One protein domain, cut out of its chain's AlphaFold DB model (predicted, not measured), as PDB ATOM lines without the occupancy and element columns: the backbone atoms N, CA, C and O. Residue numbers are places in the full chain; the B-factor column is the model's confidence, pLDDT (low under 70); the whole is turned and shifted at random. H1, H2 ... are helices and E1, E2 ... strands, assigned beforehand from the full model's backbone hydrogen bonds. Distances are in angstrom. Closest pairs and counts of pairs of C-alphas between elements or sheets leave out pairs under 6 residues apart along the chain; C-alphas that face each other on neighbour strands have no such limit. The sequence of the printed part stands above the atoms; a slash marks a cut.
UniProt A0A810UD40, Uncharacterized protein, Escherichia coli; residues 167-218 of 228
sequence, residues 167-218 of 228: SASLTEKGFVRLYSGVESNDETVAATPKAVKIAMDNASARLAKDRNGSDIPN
ATOM      1  N   SER A 167     349.151 387.116 269.566       92.12
ATOM      2  CA  SER A 167     348.972 385.683 269.340       92.12
ATOM      3  C   SER A 167     350.329 384.984 269.341       92.12
ATOM      4  O   SER A 167     351.326 385.574 268.926       92.12
ATOM      5  N   ALA A 168     350.385 383.732 269.797       93.38
ATOM      6  CA  ALA A 168     351.615 382.955 269.672       93.38
ATOM      7  C   ALA A 168     351.888 382.598 268.207       93.38
ATOM      8  O   ALA A 168     350.962 382.441 267.408       93.38
ATOM      9  N   SER A 169     353.161 382.404 267.892       91.56
ATOM     10  CA  SER A 169     353.632 381.857 266.626       91.56
ATOM     11  C   SER A 169     354.638 380.733 266.889       91.56
ATOM     12  O   SER A 169     354.956 380.409 268.034       91.56
ATOM     13  N   LEU A 170     355.165 380.134 265.822       91.44
ATOM     14  CA  LEU A 170     356.212 379.114 265.933       91.44
ATOM     15  C   LEU A 170     357.536 379.675 266.481       91.44
ATOM     16  O   LEU A 170     358.360 378.913 266.982       91.44
ATOM     17  N   THR A 171     357.744 380.990 266.394       93.12
ATOM     18  CA  THR A 171     358.992 381.661 266.792       93.12
ATOM     19  C   THR A 171     358.822 382.607 267.976       93.12
ATOM     20  O   THR A 171     359.806 382.943 268.631       93.12
ATOM     21  N   GLU A 172     357.594 383.027 268.284       93.56
ATOM     22  CA  GLU A 172     357.296 384.017 269.319       93.56
ATOM     23  C   GLU A 172     356.205 383.519 270.268       93.56
ATOM     24  O   GLU A 172     355.191 382.943 269.870       93.56
ATOM     25  N   LYS A 173     356.404 383.756 271.567       92.62
ATOM     26  CA  LYS A 173     355.419 383.406 272.597       92.62
ATOM     27  C   LYS A 173     354.218 384.354 272.521       92.62
ATOM     28  O   LYS A 173     354.388 385.549 272.307       92.62
ATOM     29  N   GLY A 174     353.023 383.839 272.801       92.75
ATOM     30  CA  GLY A 174     351.794 384.630 272.854       92.75
ATOM     31  C   GLY A 174     350.593 383.806 273.317       92.75
ATOM     32  O   GLY A 174     350.753 382.703 273.845       92.75
ATOM     33  N   PHE A 175     349.383 384.329 273.125       92.00
ATOM     34  CA  PHE A 175     348.150 383.589 273.412       92.00
ATOM     35  C   PHE A 175     347.735 382.693 272.244       92.00
ATOM     36  O   PHE A 175     347.872 383.056 271.081       92.00
ATOM     37  N   VAL A 176     347.201 381.514 272.569       92.56
ATOM     38  CA  VAL A 176     346.740 380.521 271.590       92.56
ATOM     39  C   VAL A 176     345.279 380.194 271.848       92.56
ATOM     40  O   VAL A 176     344.843 380.089 272.997       92.56
ATOM     41  N   ARG A 177     344.512 380.009 270.773       94.00
ATOM     42  CA  ARG A 177     343.130 379.532 270.852       94.00
ATOM     43  C   ARG A 177     343.105 378.005 270.843       94.00
ATOM     44  O   ARG A 177     343.824 377.367 270.086       94.00
ATOM     45  N   LEU A 178     342.259 377.411 271.677       95.25
ATOM     46  CA  LEU A 178     342.111 375.958 271.737       95.25
ATOM     47  C   LEU A 178     341.108 375.461 270.691       95.25
ATOM     48  O   LEU A 178     340.043 376.055 270.517       95.25
ATOM     49  N   TYR A 179     341.417 374.337 270.048       96.00
ATOM     50  CA  TYR A 179     340.537 373.665 269.096       96.00
ATOM     51  C   TYR A 179     340.400 372.175 269.434       96.00
ATOM     52  O   TYR A 179     341.368 371.500 269.776       96.00
ATOM     53  N   SER A 180     339.165 371.664 269.383       96.75
ATOM     54  CA  SER A 180     338.836 370.284 269.789       96.75
ATOM     55  C   SER A 180     338.429 369.360 268.634       96.75
ATOM     56  O   SER A 180     338.005 368.235 268.897       96.75
ATOM     57  N   GLY A 181     338.509 369.821 267.382       94.12
ATOM     58  CA  GLY A 181     338.321 368.976 266.196       94.12
ATOM     59  C   GLY A 181     339.645 368.390 265.692       94.12
ATOM     60  O   GLY A 181     340.708 368.741 266.197       94.12
ATOM     61  N   VAL A 182     339.572 367.508 264.693       94.38
ATOM     62  CA  VAL A 182     340.731 366.767 264.148       94.38
ATOM     63  C   VAL A 182     340.911 366.917 262.631       94.38
ATOM     64  O   VAL A 182     341.772 366.270 262.053       94.38
ATOM     65  N   GLU A 183     340.124 367.788 261.996       93.06
ATOM     66  CA  GLU A 183     340.081 367.965 260.531       93.06
ATOM     67  C   GLU A 183     340.697 369.302 260.068       93.06
ATOM     68  O   GLU A 183     340.598 369.672 258.902       93.06
ATOM     69  N   SER A 184     341.272 370.083 260.990       91.81
ATOM     70  CA  SER A 184     341.783 371.429 260.703       91.81
ATOM     71  C   SER A 184     343.277 371.416 260.373       91.81
ATOM     72  O   SER A 184     344.041 370.735 261.052       91.81
ATOM     73  N   ASN A 185     343.683 372.245 259.405       93.19
ATOM     74  CA  ASN A 185     345.085 372.542 259.070       93.19
ATOM     75  C   ASN A 185     345.553 373.907 259.622       93.19
ATOM     76  O   ASN A 185     346.582 374.424 259.203       93.19
ATOM     77  N   ASP A 186     344.764 374.537 260.497       92.69
ATOM     78  CA  ASP A 186     345.081 375.840 261.094       92.69
ATOM     79  C   ASP A 186     346.247 375.721 262.094       92.69
ATOM     80  O   ASP A 186     346.145 375.001 263.089       92.69
ATOM     81  N   GLU A 187     347.339 376.449 261.852       91.62
ATOM     82  CA  GLU A 187     348.534 376.474 262.711       91.62
ATOM     83  C   GLU A 187     348.441 377.499 263.857       91.62
ATOM     84  O   GLU A 187     349.337 377.592 264.694       91.62
ATOM     85  N   THR A 188     347.350 378.270 263.934       92.94
ATOM     86  CA  THR A 188     347.145 379.308 264.964       92.94
ATOM     87  C   THR A 188     346.404 378.805 266.207       92.94
ATOM     88  O   THR A 188     346.096 379.575 267.125       92.94
ATOM     89  N   VAL A 189     346.098 377.505 266.260       94.25
ATOM     90  CA  VAL A 189     345.334 376.875 267.341       94.25
ATOM     91  C   VAL A 189     346.085 375.703 267.965       94.25
ATOM     92  O   VAL A 189     346.830 374.991 267.301       94.25
ATOM     93  N   ALA A 190     345.851 375.462 269.255       94.44
ATOM     94  CA  ALA A 190     346.380 374.299 269.959       94.44
ATOM     95  C   ALA A 190     345.314 373.208 270.105       94.44
ATOM     96  O   ALA A 190     344.155 373.483 270.442       94.44
ATOM     97  N   ALA A 191     345.721 371.956 269.897       96.00
ATOM     98  CA  ALA A 191     344.864 370.795 270.097       96.00
ATOM     99  C   ALA A 191     344.532 370.600 271.586       96.00
ATOM    100  O   ALA A 191     345.407 370.664 272.451       96.00
ATOM    101  N   THR A 192     343.266 370.323 271.897       97.19
ATOM    102  CA  THR A 192     342.852 369.934 273.255       97.19
ATOM    103  C   THR A 192     343.055 368.435 273.503       97.19
ATOM    104  O   THR A 192     343.091 367.652 272.548       97.19
ATOM    105  N   PRO A 193     343.068 367.977 274.774       97.81
ATOM    106  CA  PRO A 193     343.073 366.547 275.090       97.81
ATOM    107  C   PRO A 193     341.946 365.759 274.402       97.81
ATOM    108  O   PRO A 193     342.128 364.597 274.053       97.81
ATOM    109  N   LYS A 194     340.794 366.399 274.148       97.31
ATOM    110  CA  LYS A 194     339.678 365.801 273.403       97.31
ATOM    111  C   LYS A 194     340.048 365.512 271.945       97.31
ATOM    112  O   LYS A 194     339.794 364.404 271.484       97.31
ATOM    113  N   ALA A 195     340.655 366.471 271.240       96.81
ATOM    114  CA  ALA A 195     341.112 366.267 269.862       96.81
ATOM    115  C   ALA A 195     342.164 365.150 269.786       96.81
ATOM    116  O   ALA A 195     342.048 364.238 268.970       96.81
ATOM    117  N   VAL A 196     343.140 365.176 270.702       96.50
ATOM    118  CA  VAL A 196     344.193 364.151 270.786       96.50
ATOM    119  C   VAL A 196     343.594 362.766 271.037       96.50
ATOM    120  O   VAL A 196     343.976 361.801 270.374       96.50
ATOM    121  N   LYS A 197     342.611 362.659 271.938       97.12
ATOM    122  CA  LYS A 197     341.918 361.396 272.210       97.12
ATOM    123  C   LYS A 197     341.186 360.856 270.980       97.12
ATOM    124  O   LYS A 197     341.330 359.679 270.679       97.12
ATOM    125  N   ILE A 198     340.449 361.696 270.251       96.31
ATOM    126  CA  ILE A 198     339.736 361.276 269.031       96.31
ATOM    127  C   ILE A 198     340.722 360.712 267.998       96.31
ATOM    128  O   ILE A 198     340.490 359.635 267.443       96.31
ATOM    129  N   ALA A 199     341.842 361.403 267.772       94.62
ATOM    130  CA  ALA A 199     342.878 360.942 266.851       94.62
ATOM    131  C   ALA A 199     343.497 359.604 267.302       94.62
ATOM    132  O   ALA A 199     343.672 358.698 266.484       94.62
ATOM    133  N   MET A 200     343.773 359.454 268.602       95.75
ATOM    134  CA  MET A 200     344.332 358.230 269.186       95.75
ATOM    135  C   MET A 200     343.360 357.043 269.114       95.75
ATOM    136  O   MET A 200     343.778 355.932 268.777       95.75
ATOM    137  N   ASP A 201     342.073 357.263 269.388       94.75
ATOM    138  CA  ASP A 201     341.041 356.226 269.319       94.75
ATOM    139  C   ASP A 201     340.873 355.736 267.864       94.75
ATOM    140  O   ASP A 201     340.855 354.530 267.610       94.75
ATOM    141  N   ASN A 202     340.853 356.654 266.885       91.19
ATOM    142  CA  ASN A 202     340.833 356.305 265.458       91.19
ATOM    143  C   ASN A 202     342.094 355.531 265.031       91.19
ATOM    144  O   ASN A 202     341.990 354.532 264.317       91.19
ATOM    145  N   ALA A 203     343.280 355.950 265.484       90.56
ATOM    146  CA  ALA A 203     344.528 355.240 265.200       90.56
ATOM    147  C   ALA A 203     344.512 353.813 265.776       90.56
ATOM    148  O   ALA A 203     344.833 352.854 265.073       90.56
ATOM    149  N   SER A 204     344.060 353.659 267.022       89.94
ATOM    150  CA  SER A 204     343.941 352.357 267.690       89.94
ATOM    151  C   SER A 204     342.960 351.430 266.963       89.94
ATOM    152  O   SER A 204     343.261 350.257 266.757       89.94
ATOM    153  N   ALA A 205     341.827 351.960 266.488       87.25
ATOM    154  CA  ALA A 205     340.832 351.196 265.731       87.25
ATOM    155  C   ALA A 205     341.325 350.712 264.353       87.25
ATOM    156  O   ALA A 205     340.788 349.737 263.820       87.25
ATOM    157  N   ARG A 206     342.321 351.383 263.757       83.31
ATOM    158  CA  ARG A 206     342.961 350.966 262.494       83.31
ATOM    159  C   ARG A 206     344.060 349.919 262.700       83.31
ATOM    160  O   ARG A 206     344.319 349.151 261.784       83.31
ATOM    161  N   LEU A 207     344.685 349.876 263.880       81.06
ATOM    162  CA  LEU A 207     345.720 348.893 264.235       81.06
ATOM    163  C   LEU A 207     345.142 347.561 264.760       81.06
ATOM    164  O   LEU A 207     345.882 346.603 264.991       81.06
ATOM    165  N   ALA A 208     343.830 347.498 264.986       81.38
ATOM    166  CA  ALA A 208     343.164 346.334 265.550       81.38
ATOM    167  C   ALA A 208     343.398 345.077 264.676       81.38
ATOM    168  O   ALA A 208     343.012 345.029 263.507       81.38
ATOM    169  N   LYS A 209     344.092 344.068 265.235       73.31
ATOM    170  CA  LYS A 209     344.590 342.883 264.500       73.31
ATOM    171  C   LYS A 209     343.480 342.047 263.865       73.31
ATOM    172  O   LYS A 209     343.714 341.403 262.849       73.31
ATOM    173  N   ASP A 210     342.298 342.058 264.462       72.12
ATOM    174  CA  ASP A 210     341.071 341.427 263.973       72.12
ATOM    175  C   ASP A 210     340.560 342.038 262.656       72.12
ATOM    176  O   ASP A 210     339.795 341.394 261.941       72.12
ATOM    177  N   ARG A 211     341.020 343.242 262.292       69.25
ATOM    178  CA  ARG A 211     340.703 343.910 261.020       69.25
ATOM    179  C   ARG A 211     341.781 343.729 259.948       69.25
ATOM    180  O   ARG A 211     341.583 344.151 258.808       69.25
ATOM    181  N   ASN A 212     342.912 343.098 260.269       75.00
ATOM    182  CA  ASN A 212     343.980 342.877 259.295       75.00
ATOM    183  C   ASN A 212     343.509 341.916 258.196       75.00
ATOM    184  O   ASN A 212     343.246 340.744 258.455       75.00
ATOM    185  N   GLY A 213     343.439 342.408 256.958       73.31
ATOM    186  CA  GLY A 213     343.008 341.623 255.804       73.31
ATOM    187  C   GLY A 213     341.491 341.473 255.665       73.31
ATOM    188  O   GLY A 213     341.047 340.669 254.847       73.31
ATOM    189  N   SER A 214     340.688 342.236 256.423       75.62
ATOM    190  CA  SER A 214     339.220 342.246 256.278       75.62
ATOM    191  C   SER A 214     338.748 342.791 254.925       75.62
ATOM    192  O   SER A 214     337.630 342.539 254.495       75.62
ATOM    193  N   ASP A 215     339.608 343.561 254.267       79.56
ATOM    194  CA  ASP A 215     339.437 344.129 252.936       79.56
ATOM    195  C   ASP A 215     339.826 343.155 251.812       79.56
ATOM    196  O   ASP A 215     339.601 343.455 250.641       79.56
ATOM    197  N   ILE A 216     340.382 341.980 252.137       83.69
ATOM    198  CA  ILE A 216     340.755 340.961 251.155       83.69
ATOM    199  C   ILE A 216     339.483 340.219 250.707       83.69
ATOM    200  O   ILE A 216     338.932 339.442 251.489       83.69
ATOM    201  N   PRO A 217     339.032 340.354 249.440       82.62
ATOM    202  CA  PRO A 217     337.754 339.780 249.000       82.62
ATOM    203  C   PRO A 217     337.727 338.245 249.010       82.62
ATOM    204  O   PRO A 217     336.666 337.633 249.097       82.62
ATOM    205  N   ASN A 218     338.895 337.605 248.900       84.75
ATOM    206  CA  ASN A 218     339.043 336.159 249.039       84.75
ATOM    207  C   ASN A 218     340.375 335.821 249.732       84.75
ATOM    208  O   ASN A 218     341.402 335.653 249.058       84.75
TER     209      ASN A 218
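This is residues 167 to 218 of the 228 residues of an uncharacterized protein of Escherichia coli (UniProt A0A810UD40). A small looped head, with two short strands side by side, gives way to one helix, H1, which leads out into a tail; residues 200 to 218 stick out free. The printed part has 52 residues, with E1, E2 and H1 in that order, the sheet E1, E2 parallel. The class is mixed, helices and strands, with under half of the residues in named elements. It is an extended rod, spanning 55 by 17 by 15 A, with a radius of gyration of the C-alphas of 16.9 A.

Find C-alpha 177 at (343.130, 379.532, 270.852), where E1 begins; it ends at 179. E2 holds residues 189 to 191. H1, residues 193 to 207, runs 20.9 A to C-alpha 207 at (345.720, 348.893, 264.235).

Look at N 179 and O 190, 2.9 A apart, between the parallel neighbours E1 and E2, at 44 degrees. The closest C-alphas of E1 and H1, Tyr 179 and Ala 195, are 7.5 A apart. In H1 every O i to N i+4 pair is within hydrogen-bond range.

The farthest C-alphas, Gly 174 and Asn 218, are 55.5 A apart. The printed part has no cut; E1 to E2 is a short link, E2 to H1 a tight one. Residue 211 alone is under pLDDT 70.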